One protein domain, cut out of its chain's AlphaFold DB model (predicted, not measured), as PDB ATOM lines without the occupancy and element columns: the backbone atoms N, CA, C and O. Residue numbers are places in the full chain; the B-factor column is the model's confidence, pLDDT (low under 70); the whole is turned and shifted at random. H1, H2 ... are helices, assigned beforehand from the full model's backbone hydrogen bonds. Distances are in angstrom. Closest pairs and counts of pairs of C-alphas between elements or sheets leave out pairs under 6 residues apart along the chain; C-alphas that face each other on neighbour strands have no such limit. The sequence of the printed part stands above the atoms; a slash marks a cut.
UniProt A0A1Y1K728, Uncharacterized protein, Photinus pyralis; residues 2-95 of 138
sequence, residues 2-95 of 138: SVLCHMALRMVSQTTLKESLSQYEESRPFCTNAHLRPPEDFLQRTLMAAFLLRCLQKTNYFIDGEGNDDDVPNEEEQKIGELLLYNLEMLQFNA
ATOM      1  N   SER A   2      -5.801 -31.408 -16.672       77.12
ATOM      2  CA  SER A   2      -4.639 -30.778 -17.351       77.12
ATOM      3  C   SER A   2      -3.946 -31.645 -18.427       77.12
ATOM      4  O   SER A   2      -3.838 -31.218 -19.573       77.12
ATOM      5  N   VAL A   3      -3.565 -32.895 -18.116       84.25
ATOM      6  CA  VAL A   3      -2.879 -33.783 -19.085       84.25
ATOM      7  C   VAL A   3      -3.748 -34.105 -20.306       84.25
ATOM      8  O   VAL A   3      -3.256 -34.079 -21.430       84.25
ATOM      9  N   LEU A   4      -5.050 -34.345 -20.114       86.38
ATOM     10  CA  LEU A   4      -5.968 -34.632 -21.223       86.38
ATOM     11  C   LEU A   4      -6.210 -33.394 -22.094       86.38
ATOM     12  O   LEU A   4      -6.358 -33.528 -23.301       86.38
ATOM     13  N   CYS A   5      -6.192 -32.192 -21.510       92.31
ATOM     14  CA  CYS A   5      -6.280 -30.940 -22.269       92.31
ATOM     15  C   CYS A   5      -5.039 -30.745 -23.144       92.31
ATOM     16  O   CYS A   5      -5.157 -30.423 -24.323       92.31
ATOM     17  N   HIS A   6      -3.851 -31.012 -22.592       91.38
ATOM     18  CA  HIS A   6      -2.612 -31.004 -23.367       91.38
ATOM     19  C   HIS A   6      -2.623 -32.050 -24.484       91.38
ATOM     20  O   HIS A   6      -2.192 -31.751 -25.595       91.38
ATOM     21  N   MET A   7      -3.134 -33.253 -24.218       91.81
ATOM     22  CA  MET A   7      -3.252 -34.299 -25.231       91.81
ATOM     23  C   MET A   7      -4.251 -33.917 -26.329       91.81
ATOM     24  O   MET A   7      -3.902 -34.007 -27.502       91.81
ATOM     25  N   ALA A   8      -5.438 -33.418 -25.973       94.19
ATOM     26  CA  ALA A   8      -6.438 -32.941 -26.930       94.19
ATOM     27  C   ALA A   8      -5.881 -31.827 -27.826       94.19
ATOM     28  O   ALA A   8      -6.063 -31.869 -29.041       94.19
ATOM     29  N   LEU A   9      -5.148 -30.874 -27.238       94.19
ATOM     30  CA  LEU A   9      -4.495 -29.804 -27.985       94.19
ATOM     31  C   LEU A   9      -3.416 -30.352 -28.926       94.19
ATOM     32  O   LEU A   9      -3.364 -29.949 -30.080       94.19
ATOM     33  N   ARG A  10      -2.588 -31.298 -28.465       92.81
ATOM     34  CA  ARG A  10      -1.532 -31.927 -29.281       92.81
ATOM     35  C   ARG A  10      -2.101 -32.732 -30.445       92.81
ATOM     36  O   ARG A  10      -1.536 -32.660 -31.528       92.81
ATOM     37  N   MET A  11      -3.217 -33.438 -30.251       91.88
ATOM     38  CA  MET A  11      -3.899 -34.178 -31.325       91.88
ATOM     39  C   MET A  11      -4.296 -33.266 -32.495       91.88
ATOM     40  O   MET A  11      -4.255 -33.700 -33.638       91.88
ATOM     41  N   VAL A  12      -4.627 -32.003 -32.212       93.88
ATOM     42  CA  VAL A  12      -4.943 -30.991 -33.228       93.88
ATOM     43  C   VAL A  12      -3.663 -30.320 -33.742       93.88
ATOM     44  O   VAL A  12      -3.383 -30.325 -34.937       93.88
ATOM     45  N   SER A  13      -2.827 -29.803 -32.837       92.19
ATOM     46  CA  SER A  13      -1.688 -28.936 -33.169       92.19
ATOM     47  C   SER A  13      -0.475 -29.658 -33.767       92.19
ATOM     48  O   SER A  13       0.454 -28.998 -34.224       92.19
ATOM     49  N   GLN A  14      -0.406 -30.991 -33.690       92.06
ATOM     50  CA  GLN A  14       0.652 -31.784 -34.334       92.06
ATOM     51  C   GLN A  14       0.322 -32.152 -35.785       92.06
ATOM     52  O   GLN A  14       1.144 -32.779 -36.449       92.06
ATOM     53  N   THR A  15      -0.856 -31.763 -36.269       90.81
ATOM     54  CA  THR A  15      -1.288 -31.947 -37.656       90.81
ATOM     55  C   THR A  15      -1.581 -30.591 -38.286       90.81
ATOM     56  O   THR A  15      -1.739 -29.585 -37.591       90.81
ATOM     57  N   THR A  16      -1.630 -30.543 -39.611       91.69
ATOM     58  CA  THR A  16      -2.060 -29.340 -40.330       91.69
ATOM     59  C   THR A  16      -3.560 -29.102 -40.136       91.69
ATOM     60  O   THR A  16      -4.317 -30.040 -39.880       91.69
ATOM     61  N   LEU A  17      -4.017 -27.857 -40.321       91.62
ATOM     62  CA  LEU A  17      -5.448 -27.528 -40.289       91.62
ATOM     63  C   LEU A  17      -6.257 -28.450 -41.216       91.62
ATOM     64  O   LEU A  17      -7.265 -29.019 -40.810       91.62
ATOM     65  N   LYS A  18      -5.766 -28.674 -42.440       92.06
ATOM     66  CA  LYS A  18      -6.410 -29.549 -43.428       92.06
ATOM     67  C   LYS A  18      -6.565 -30.992 -42.933       92.06
ATOM     68  O   LYS A  18      -7.612 -31.593 -43.150       92.06
ATOM     69  N   GLU A  19      -5.539 -31.545 -42.288       92.50
ATOM     70  CA  GLU A  19      -5.582 -32.900 -41.718       92.50
ATOM     71  C   GLU A  19      -6.516 -32.982 -40.506       92.50
ATOM     72  O   GLU A  19      -7.254 -33.952 -40.352       92.50
ATOM     73  N   SER A  20      -6.530 -31.959 -39.651       92.00
ATOM     74  CA  SER A  20      -7.476 -31.897 -38.531       92.00
ATOM     75  C   SER A  20      -8.926 -31.810 -39.015       92.00
ATOM     76  O   SER A  20      -9.801 -32.483 -38.468       92.00
ATOM     77  N   LEU A  21      -9.185 -31.047 -40.080       91.69
ATOM     78  CA  LEU A  21     -10.503 -30.971 -40.709       91.69
ATOM     79  C   LEU A  21     -10.898 -32.291 -41.381       91.69
ATOM     80  O   LEU A  21     -12.049 -32.693 -41.266       91.69
ATOM     81  N   SER A  22      -9.972 -33.015 -42.022       91.06
ATOM     82  CA  SER A  22     -10.304 -34.339 -42.569       91.06
ATOM     83  C   SER A  22     -10.647 -35.340 -41.465       91.06
ATOM     84  O   SER A  22     -11.609 -36.087 -41.600       91.06
ATOM     85  N   GLN A  23      -9.924 -35.309 -40.340       85.94
ATOM     86  CA  GLN A  23     -10.240 -36.149 -39.182       85.94
ATOM     87  C   GLN A  23     -11.613 -35.832 -38.585       85.94
ATOM     88  O   GLN A  23     -12.248 -36.714 -38.007       85.94
ATOM     89  N   TYR A  24     -12.062 -34.577 -38.635       84.06
ATOM     90  CA  TYR A  24     -13.397 -34.199 -38.169       84.06
ATOM     91  C   TYR A  24     -14.502 -34.918 -38.968       84.06
ATOM     92  O   TYR A  24     -15.478 -35.368 -38.379       84.06
ATOM     93  N   GLU A  25     -14.308 -35.099 -40.277       79.00
ATOM     94  CA  GLU A  25     -15.268 -35.770 -41.170       79.00
ATOM     95  C   GLU A  25     -15.245 -37.312 -41.045       79.00
ATOM     96  O   GLU A  25     -16.157 -38.000 -41.510       79.00
ATOM     97  N   GLU A  26     -14.212 -37.884 -40.420       81.38
ATOM     98  CA  GLU A  26     -14.087 -39.328 -40.220       81.38
ATOM     99  C   GLU A  26     -14.916 -39.832 -39.028       81.38
ATOM    100  O   GLU A  26     -14.949 -39.241 -37.948       81.38
ATOM    101  N   SER A  27     -15.553 -40.997 -39.204       67.69
ATOM    102  CA  SER A  27     -16.270 -41.681 -38.123       67.69
ATOM    103  C   SER A  27     -15.300 -42.172 -37.049       67.69
ATOM    104  O   SER A  27     -14.304 -42.834 -37.347       67.69
ATOM    105  N   ARG A  28     -15.609 -41.882 -35.782       76.38
ATOM    106  CA  ARG A  28     -14.707 -42.143 -34.657       76.38
ATOM    107  C   ARG A  28     -15.217 -43.300 -33.799       76.38
ATOM    108  O   ARG A  28     -16.311 -43.204 -33.249       76.38
ATOM    109  N   PRO A  29     -14.431 -44.376 -33.616       80.56
ATOM    110  CA  PRO A  29     -14.887 -45.577 -32.915       80.56
ATOM    111  C   PRO A  29     -14.793 -45.480 -31.381       80.56
ATOM    112  O   PRO A  29     -14.956 -46.491 -30.702       80.56
ATOM    113  N   PHE A  30     -14.489 -44.307 -30.810       90.25
ATOM    114  CA  PHE A  30     -14.208 -44.178 -29.378       90.25
ATOM    115  C   PHE A  30     -15.466 -43.906 -28.554       90.25
ATOM    116  O   PHE A  30     -16.333 -43.119 -28.931       90.25
ATOM    117  N   CYS A  31     -15.537 -44.522 -27.375       89.88
ATOM    118  CA  CYS A  31     -16.647 -44.316 -26.458       89.88
ATOM    119  C   CYS A  31     -16.503 -42.986 -25.698       89.88
ATOM    120  O   CYS A  31     -15.452 -42.702 -25.129       89.88
ATOM    121  N   THR A  32     -17.571 -42.190 -25.633       91.62
ATOM    122  CA  THR A  32     -17.629 -40.950 -24.829       91.62
ATOM    123  C   THR A  32     -18.526 -41.075 -23.597       91.62
ATOM    124  O   THR A  32     -18.596 -40.147 -22.793       91.62
ATOM    125  N   ASN A  33     -19.275 -42.179 -23.469       91.94
ATOM    126  CA  ASN A  33     -20.301 -42.373 -22.440       91.94
ATOM    127  C   ASN A  33     -21.254 -41.170 -22.276       91.94
ATOM    128  O   ASN A  33     -21.719 -40.896 -21.175       91.94
ATOM    129  N   ALA A  34     -21.559 -40.440 -23.360       89.94
ATOM    130  CA  ALA A  34     -22.340 -39.196 -23.332       89.94
ATOM    131  C   ALA A  34     -23.639 -39.271 -22.511       89.94
ATOM    132  O   ALA A  34     -23.945 -38.354 -21.760       89.94
ATOM    133  N   HIS A  35     -24.359 -40.389 -22.597       91.12
ATOM    134  CA  HIS A  35     -25.629 -40.617 -21.906       91.12
ATOM    135  C   HIS A  35     -25.506 -40.840 -20.386       91.12
ATOM    136  O   HIS A  35     -26.511 -40.768 -19.685       91.12
ATOM    137  N   LEU A  36     -24.304 -41.120 -19.871       93.81
ATOM    138  CA  LEU A  36     -24.043 -41.332 -18.440       93.81
ATOM    139  C   LEU A  36     -23.454 -40.090 -17.758       93.81
ATOM    140  O   LEU A  36     -23.284 -40.087 -16.538       93.81
ATOM    141  N   ARG A  37     -23.090 -39.056 -18.526       89.00
ATOM    142  CA  ARG A  37     -22.369 -37.892 -18.005       89.00
ATOM    143  C   ARG A  37     -23.342 -36.855 -17.434       89.00
ATOM    144  O   ARG A  37     -24.367 -36.570 -18.056       89.00
ATOM    145  N   PRO A  38     -23.036 -36.265 -16.264       94.31
ATOM    146  CA  PRO A  38     -23.827 -35.161 -15.747       94.31
ATOM    147  C   PRO A  38     -23.666 -33.928 -16.656       94.31
ATOM    148  O   PRO A  38     -22.589 -33.723 -17.219       94.31
ATOM    149  N   PRO A  39     -24.680 -33.050 -16.757       95.19
ATOM    150  CA  PRO A  39     -24.585 -31.827 -17.562       95.19
ATOM    151  C   PRO A  39     -23.411 -30.912 -17.180       95.19
ATOM    152  O   PRO A  39     -22.869 -30.208 -18.027       95.19
ATOM    153  N   GLU A  40     -22.992 -30.938 -15.912       95.94
ATOM    154  CA  GLU A  40     -21.831 -30.185 -15.432       95.94
ATOM    155  C   GLU A  40     -20.519 -30.638 -16.092       95.94
ATOM    156  O   GLU A  40     -19.691 -29.798 -16.437       95.94
ATOM    157  N   ASP A  41     -20.343 -31.943 -16.333       92.94
ATOM    158  CA  ASP A  41     -19.165 -32.471 -17.035       92.94
ATOM    159  C   ASP A  41     -19.111 -31.940 -18.471       92.94
ATOM    160  O   ASP A  41     -18.059 -31.484 -18.924       92.94
ATOM    161  N   PHE A  42     -20.258 -31.926 -19.157       93.69
ATOM    162  CA  PHE A  42     -20.358 -31.363 -20.500       93.69
ATOM    163  C   PHE A  42     -19.967 -29.882 -20.503       93.69
ATOM    164  O   PHE A  42     -19.078 -29.490 -21.253       93.69
ATOM    165  N   LEU A  43     -20.533 -29.082 -19.590       95.88
ATOM    166  CA  LEU A  43     -20.204 -27.660 -19.462       95.88
ATOM    167  C   LEU A  43     -18.704 -27.426 -19.224       95.88
ATOM    168  O   LEU A  43     -18.105 -26.571 -19.877       95.88
ATOM    169  N   GLN A  44     -18.086 -28.184 -18.313       95.06
ATOM    170  CA  GLN A  44     -16.656 -28.057 -18.015       95.06
ATOM    171  C   GLN A  44     -15.784 -28.389 -19.234       95.06
ATOM    172  O   GLN A  44     -14.803 -27.687 -19.500       95.06
ATOM    173  N   ARG A  45     -16.138 -29.428 -20.001       94.94
ATOM    174  CA  ARG A  45     -15.414 -29.801 -21.227       94.94
ATOM    175  C   ARG A  45     -15.621 -28.790 -22.343       94.94
ATOM    176  O   ARG A  45     -14.648 -28.443 -23.001       94.94
ATOM    177  N   THR A  46     -16.832 -28.264 -22.518       96.19
ATOM    178  CA  THR A  46     -17.117 -27.202 -23.492       96.19
ATOM    179  C   THR A  46     -16.351 -25.926 -23.164       96.19
ATOM    180  O   THR A  46     -15.728 -25.351 -24.053       96.19
ATOM    181  N   LEU A  47     -16.317 -25.511 -21.894       96.75
ATOM    182  CA  LEU A  47     -15.536 -24.349 -21.462       96.75
ATOM    183  C   LEU A  47     -14.044 -24.537 -21.762       96.75
ATOM    184  O   LEU A  47     -13.386 -23.624 -22.255       96.75
ATOM    185  N   MET A  48     -13.516 -25.734 -21.499       96.75
ATOM    186  CA  MET A  48     -12.123 -26.056 -21.791       96.75
ATOM    187  C   MET A  48     -11.842 -26.117 -23.297       96.75
ATOM    188  O   MET A  48     -10.824 -25.597 -23.741       96.75
ATOM    189  N   ALA A  49     -12.738 -26.698 -24.096       97.12
ATOM    190  CA  ALA A  49     -12.618 -26.720 -25.553       97.12
ATOM    191  C   ALA A  49     -12.606 -25.299 -26.131       97.12
ATOM    192  O   ALA A  49     -11.739 -24.979 -26.939       97.12
ATOM    193  N   ALA A  50     -13.500 -24.426 -25.655       96.00
ATOM    194  CA  ALA A  50     -13.533 -23.020 -26.041       96.00
ATOM    195  C   ALA A  50     -12.239 -22.292 -25.643       96.00
ATOM    196  O   ALA A  50     -11.675 -21.554 -26.446       96.00
ATOM    197  N   PHE A  51     -11.724 -22.536 -24.433       95.44
ATOM    198  CA  PHE A  51     -10.443 -21.982 -23.993       95.44
ATOM    199  C   PHE A  51      -9.277 -22.432 -24.889       95.44
ATOM    200  O   PHE A  51      -8.495 -21.601 -25.345       95.44
ATOM    201  N   LEU A  52      -9.183 -23.729 -25.191       95.81
ATOM    202  CA  LEU A  52      -8.153 -24.276 -26.078       95.81
ATOM    203  C   LEU A  52      -8.284 -23.741 -27.511       95.81
ATOM    204  O   LEU A  52      -7.268 -23.452 -28.144       95.81
ATOM    205  N   LEU A  53      -9.509 -23.553 -28.007       95.19
ATOM    206  CA  LEU A  53      -9.763 -22.926 -29.302       95.19
ATOM    207  C   LEU A  53      -9.263 -21.476 -29.324       95.19
ATOM    208  O   LEU A  53      -8.550 -21.105 -30.255       95.19
ATOM    209  N   ARG A  54      -9.533 -20.685 -28.270       93.00
ATOM    210  CA  ARG A  54      -8.963 -19.330 -28.132       93.00
ATOM    211  C   ARG A  54      -7.435 -19.367 -28.132       93.00
ATOM    212  O   ARG A  54      -6.813 -18.509 -28.752       93.00
ATOM    213  N   CYS A  55      -6.814 -20.356 -27.480       92.62
ATOM    214  CA  CYS A  55      -5.362 -20.525 -27.549       92.62
ATOM    215  C   CYS A  55      -4.890 -20.744 -28.993       92.62
ATOM    216  O   CYS A  55      -3.946 -20.082 -29.407       92.62
ATOM    217  N   LEU A  56      -5.545 -21.618 -29.766       92.31
ATOM    218  CA  LEU A  56      -5.191 -21.860 -31.171       92.31
ATOM    219  C   LEU A  56      -5.403 -20.619 -32.055       92.31
ATOM    220  O   LEU A  56      -4.534 -20.317 -32.869       92.31
ATOM    221  N   GLN A  57      -6.491 -19.866 -31.864       90.50
ATOM    222  CA  GLN A  57      -6.777 -18.620 -32.600       90.50
ATOM    223  C   GLN A  57      -5.729 -17.523 -32.354       90.50
ATOM    224  O   GLN A  57      -5.453 -16.716 -33.239       90.50
ATOM    225  N   LYS A  58      -5.098 -17.509 -31.171       89.62
ATOM    226  CA  LYS A  58      -3.975 -16.609 -30.848       89.62
ATOM    227  C   LYS A  58      -2.609 -17.130 -31.317       89.62
ATOM    228  O   LYS A  58      -1.584 -16.529 -30.998       89.62
ATOM    229  N   THR A  59      -2.578 -18.224 -32.073       88.12
ATOM    230  CA  THR A  59      -1.375 -18.772 -32.716       88.12
ATOM    231  C   THR A  59      -1.542 -18.802 -34.234       88.12
ATOM    232  O   THR A  59      -2.638 -18.611 -34.750       88.12
ATOM    233  N   ASN A  60      -0.477 -19.135 -34.962       87.62
ATOM    234  CA  ASN A  60      -0.508 -19.287 -36.422       87.62
ATOM    235  C   ASN A  60      -1.078 -20.650 -36.875       87.62
ATOM    236  O   ASN A  60      -0.613 -21.216 -37.858       87.62
ATOM    237  N   TYR A  61      -2.019 -21.235 -36.121       90.12
ATOM    238  CA  TYR A  61      -2.609 -22.535 -36.465       90.12
ATOM    239  C   TYR A  61      -3.662 -22.419 -37.580       90.12
ATOM    240  O   TYR A  61      -3.701 -23.263 -38.471       90.12
ATOM    241  N   PHE A  62      -4.499 -21.376 -37.538       88.00
ATOM    242  CA  PHE A  62      -5.579 -21.156 -38.512       88.00
ATOM    243  C   PHE A  62      -5.183 -20.248 -39.684       88.00
ATOM    244  O   PHE A  62      -5.774 -20.342 -40.754       88.00
ATOM    245  N   ILE A  63      -4.210 -19.354 -39.485       73.88
ATOM    246  CA  ILE A  63      -3.830 -18.317 -40.452       73.88
ATOM    247  C   ILE A  63      -2.310 -18.349 -40.630       73.88
ATOM    248  O   ILE A  63      -1.575 -18.437 -39.645       73.88
ATOM    249  N   ASP A  64      -1.840 -18.195 -41.871       61.88
ATOM    250  CA  ASP A  64      -0.424 -18.023 -42.238       61.88
ATOM    251  C   ASP A  64       0.170 -16.665 -41.768       61.88
ATOM    252  O   ASP A  64       0.897 -16.004 -42.508       61.88
ATOM    253  N   GLY A  65      -0.100 -16.233 -40.528       50.62
ATOM    254  CA  GLY A  65       0.681 -15.183 -39.858       50.62
ATOM    255  C   GLY A  65      -0.059 -13.999 -39.230       50.62
ATOM    256  O   GLY A  65       0.611 -13.171 -38.618       50.62
ATOM    257  N   GLU A  66      -1.386 -13.898 -39.302       51.44
ATOM    258  CA  GLU A  66      -2.135 -12.843 -38.597       51.44
ATOM    259  C   GLU A  66      -3.198 -13.493 -37.712       51.44
ATOM    260  O   GLU A  66      -4.146 -14.081 -38.211       51.44
ATOM    261  N   GLY A  67      -3.004 -13.468 -36.391       56.84
ATOM    262  CA  GLY A  67      -3.969 -14.032 -35.447       56.84
ATOM    263  C   GLY A  67      -5.344 -13.387 -35.616       56.84
ATOM    264  O   GLY A  67      -5.448 -12.174 -35.793       56.84
ATOM    265  N   ASN A  68      -6.404 -14.194 -35.547       63.47
ATOM    266  CA  ASN A  68      -7.763 -13.676 -35.594       63.47
ATOM    267  C   ASN A  68      -8.057 -12.938 -34.273       63.47
ATOM    268  O   ASN A  68      -8.067 -13.532 -33.185       63.47
ATOM    269  N   ASP A  69      -8.229 -11.619 -34.349       68.62
ATOM    270  CA  ASP A  69      -8.628 -10.804 -33.200       68.62
ATOM    271  C   ASP A  69     -10.138 -10.823 -32.950       68.62
ATOM    272  O   ASP A  69     -10.568 -10.369 -31.890       68.62
ATOM    273  N   ASP A  70     -10.925 -11.419 -33.851       76.62
ATOM    274  CA  ASP A  70     -12.332 -11.696 -33.591       76.62
ATOM    275  C   ASP A  70     -12.476 -12.739 -32.465       76.62
ATOM    276  O   ASP A  70     -11.711 -13.705 -32.325       76.62
ATOM    277  N   ASP A  71     -13.461 -12.511 -31.606       76.31
ATOM    278  CA  ASP A  71     -13.841 -13.435 -30.544       76.31
ATOM    279  C   ASP A  71     -14.777 -14.535 -31.062       76.31
ATOM    280  O   ASP A  71     -14.896 -15.586 -30.426       76.31
ATOM    281  N   VAL A  72     -15.418 -14.324 -32.215       88.00
ATOM    282  CA  VAL A  72     -16.375 -15.259 -32.809       88.00
ATOM    283  C   VAL A  72     -15.659 -16.242 -33.746       88.00
ATOM    284  O   VAL A  72     -15.044 -15.807 -34.720       88.00
ATOM    285  N   PRO A  73     -15.746 -17.566 -33.498       90.88
ATOM    286  CA  PRO A  73     -15.163 -18.561 -34.391       90.88
ATOM    287  C   PRO A  73     -15.815 -18.572 -35.776       90.88
ATOM    288  O   PRO A  73     -17.044 -18.533 -35.886       90.88
ATOM    289  N   ASN A  74     -15.006 -18.692 -36.829       91.50
ATOM    290  CA  ASN A  74     -15.506 -19.013 -38.171       91.50
ATOM    291  C   ASN A  74     -15.881 -20.511 -38.294       91.50
ATOM    292  O   ASN A  74     -15.711 -21.281 -37.352       91.50
ATOM    293  N   GLU A  75     -16.392 -20.944 -39.451       92.25
ATOM    294  CA  GLU A  75     -16.857 -22.330 -39.650       92.25
ATOM    295  C   GLU A  75     -15.748 -23.382 -39.448       92.25
ATOM    296  O   GLU A  75     -15.975 -24.414 -38.816       92.25
ATOM    297  N   GLU A  76     -14.531 -23.123 -39.933       92.00
ATOM    298  CA  GLU A  76     -13.397 -24.042 -39.761       92.00
ATOM    299  C   GLU A  76     -12.928 -24.078 -38.301       92.00
ATOM    300  O   GLU A  76     -12.699 -25.149 -37.738       92.00
ATOM    301  N   GLU A  77     -12.844 -22.915 -37.657       93.56
ATOM    302  CA  GLU A  77     -12.515 -22.791 -36.235       93.56
ATOM    303  C   GLU A  77     -13.561 -23.486 -35.354       93.56
ATOM    304  O   GLU A  77     -13.203 -24.148 -34.377       93.56
ATOM    305  N   GLN A  78     -14.843 -23.411 -35.723       94.31
ATOM    306  CA  GLN A  78     -15.919 -24.120 -35.040       94.31
ATOM    307  C   GLN A  78     -15.741 -25.640 -35.149       94.31
ATOM    308  O   GLN A  78     -15.794 -26.319 -34.122       94.31
ATOM    309  N   LYS A  79     -15.439 -26.176 -36.342       95.44
ATOM    310  CA  LYS A  79     -15.132 -27.610 -36.518       95.44
ATOM    311  C   LYS A  79     -13.956 -28.055 -35.644       95.44
ATOM    312  O   LYS A  79     -13.996 -29.131 -35.048       95.44
ATOM    313  N   ILE A  80     -12.924 -27.221 -35.509       95.56
ATOM    314  CA  ILE A  80     -11.798 -27.504 -34.605       95.56
ATOM    315  C   ILE A  80     -12.213 -27.423 -33.129       95.56
ATOM    316  O   ILE A  80     -11.775 -28.246 -32.326       95.56
ATOM    317  N   GLY A  81     -13.087 -26.491 -32.753       96.12
ATOM    318  CA  GLY A  81     -13.681 -26.439 -31.415       96.12
ATOM    319  C   GLY A  81     -14.467 -27.707 -31.070       96.12
ATOM    320  O   GLY A  81     -14.295 -28.275 -29.989       96.12
ATOM    321  N   GLU A  82     -15.279 -28.192 -32.007       95.62
ATOM    322  CA  GLU A  82     -16.033 -29.443 -31.878       95.62
ATOM    323  C   GLU A  82     -15.099 -30.658 -31.795       95.62
ATOM    324  O   GLU A  82     -15.294 -31.539 -30.955       95.62
ATOM    325  N   LEU A  83     -14.020 -30.665 -32.581       95.44
ATOM    326  CA  LEU A  83     -12.958 -31.666 -32.511       95.44
ATOM    327  C   LEU A  83     -12.268 -31.687 -31.136       95.44
ATOM    328  O   LEU A  83     -12.062 -32.756 -30.554       95.44
ATOM    329  N   LEU A  84     -11.923 -30.519 -30.591       96.56
ATOM    330  CA  LEU A  84     -11.337 -30.394 -29.256       96.56
ATOM    331  C   LEU A  84     -12.296 -30.899 -28.177       96.56
ATOM    332  O   LEU A  84     -11.872 -31.647 -27.295       96.56
ATOM    333  N   LEU A  85     -13.578 -30.530 -28.262       95.75
ATOM    334  CA  LEU A  85     -14.606 -31.014 -27.345       95.75
ATOM    335  C   LEU A  85     -14.701 -32.538 -27.404       95.75
ATOM    336  O   LEU A  85     -14.538 -33.190 -26.375       95.75
ATOM    337  N   TYR A  86     -14.855 -33.109 -28.599       94.62
ATOM    338  CA  TYR A  86     -14.893 -34.555 -28.790       94.62
ATOM    339  C   TYR A  86     -13.670 -35.246 -28.168       94.62
ATOM    340  O   TYR A  86     -13.809 -36.215 -27.417       94.62
ATOM    341  N   ASN A  87     -12.463 -34.733 -28.437       94.69
ATOM    342  CA  ASN A  87     -11.224 -35.286 -27.891       94.69
ATOM    343  C   ASN A  87     -11.233 -35.241 -26.356       94.69
ATOM    344  O   ASN A  87     -10.898 -36.232 -25.709       94.69
ATOM    345  N   LEU A  88     -11.661 -34.132 -25.748       94.94
ATOM    346  CA  LEU A  88     -11.783 -34.041 -24.292       94.94
ATOM    347  C   LEU A  88     -12.760 -35.082 -23.741       94.94
ATOM    348  O   LEU A  88     -12.471 -35.685 -22.712       94.94
ATOM    349  N   GLU A  89     -13.898 -35.307 -24.392       93.81
ATOM    350  CA  GLU A  89     -14.914 -36.269 -23.952       93.81
ATOM    351  C   GLU A  89     -14.441 -37.720 -24.044       93.81
ATOM    352  O   GLU A  89     -14.618 -38.484 -23.096       93.81
ATOM    353  N   MET A  90     -13.808 -38.102 -25.152       93.56
ATOM    354  CA  MET A  90     -13.348 -39.477 -25.347       93.56
ATOM    355  C   MET A  90     -12.075 -39.801 -24.550       93.56
ATOM    356  O   MET A  90     -11.914 -40.934 -24.092       93.56
ATOM    357  N   LEU A  91     -11.152 -38.849 -24.354       93.06
ATOM    358  CA  LEU A  91      -9.830 -39.127 -23.764       93.06
ATOM    359  C   LEU A  91      -9.923 -39.722 -22.361       93.06
ATOM    360  O   LEU A  91      -9.132 -40.592 -22.014       93.06
ATOM    361  N   GLN A  92     -10.934 -39.327 -21.590       89.81
ATOM    362  CA  GLN A  92     -11.148 -39.824 -20.233       89.81
ATOM    363  C   GLN A  92     -11.404 -41.342 -20.162       89.81
ATOM    364  O   GLN A  92     -11.188 -41.936 -19.106       89.81
ATOM    365  N   PHE A  93     -11.866 -41.959 -21.254       90.19
ATOM    366  CA  PHE A  93     -12.293 -43.363 -21.279       90.19
ATOM    367  C   PHE A  93     -11.409 -44.266 -22.138       90.19
ATOM    368  O   PHE A  93     -11.439 -45.478 -21.957       90.19
ATOM    369  N   ASN A  94     -10.648 -43.698 -23.077       92.50
ATOM    370  CA  ASN A  94      -9.933 -44.477 -24.094       92.50
ATOM    371  C   ASN A  94      -8.406 -44.300 -24.039       92.50
ATOM    372  O   ASN A  94      -7.681 -45.046 -24.699       92.50
ATOM    373  N   ALA A  95      -7.900 -43.313 -23.292       91.94
ATOM    374  CA  ALA A  95      -6.466 -43.074 -23.163       91.94
ATOM    375  C   ALA A  95      -5.815 -44.098 -22.224       91.94
ATOM    376  O   ALA A  95      -6.333 -44.377 -21.145       91.94
TER     377      ALA A  95
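This is residues 2 to 95 of the 138 residues of an uncharacterized protein of Photinus pyralis (UniProt A0A1Y1K728). Helix H4 lies in the middle of a crossed cluster, with H1, H2 and H3 packed on it at steep angles. Two long loops, residues 26 to 38 and 58 to 74, make the ends of the longest axis. The printed part has 94 residues with four named helices, H1 to H4 in chain order, and no named strand; it is all helix and compact, with a radius of gyration of the C-alphas of 13.2 A and spans of 41 by 25 by 24 A.

H1, residues 2 to 13, touches H4, residues 75 to 94, at a steep tilt of 45 degrees, opposite ways; the closest C-alphas, of Ala 8 and Asn 87, are 5.4 A apart. H2, residues 17 to 25, touches residues 76 to 83 of H4 alone, closest at the C-alphas of Tyr 24 and Leu 83, 6.2 A. H3, residues 39 to 57, touches H4 at a steep tilt of 50 degrees; the closest C-alphas, of Ala 49 and Leu 85, are 5.1 A apart. Every O i to N i+4 pair is within hydrogen-bond range in H1, H2 and H3; in H4, 14 of 16.

H1 begins at C-alpha 2 (-4.639, -30.778, -17.351). H3 is 26.8 A long and H4 27.9 A, ending at C-alpha 94 (-9.933, -44.477, -24.094).

The printed part has no cut. The links H2 to H3 and H3 to H4 are long. Residues 27 and 64 to 69 have pLDDT under 70.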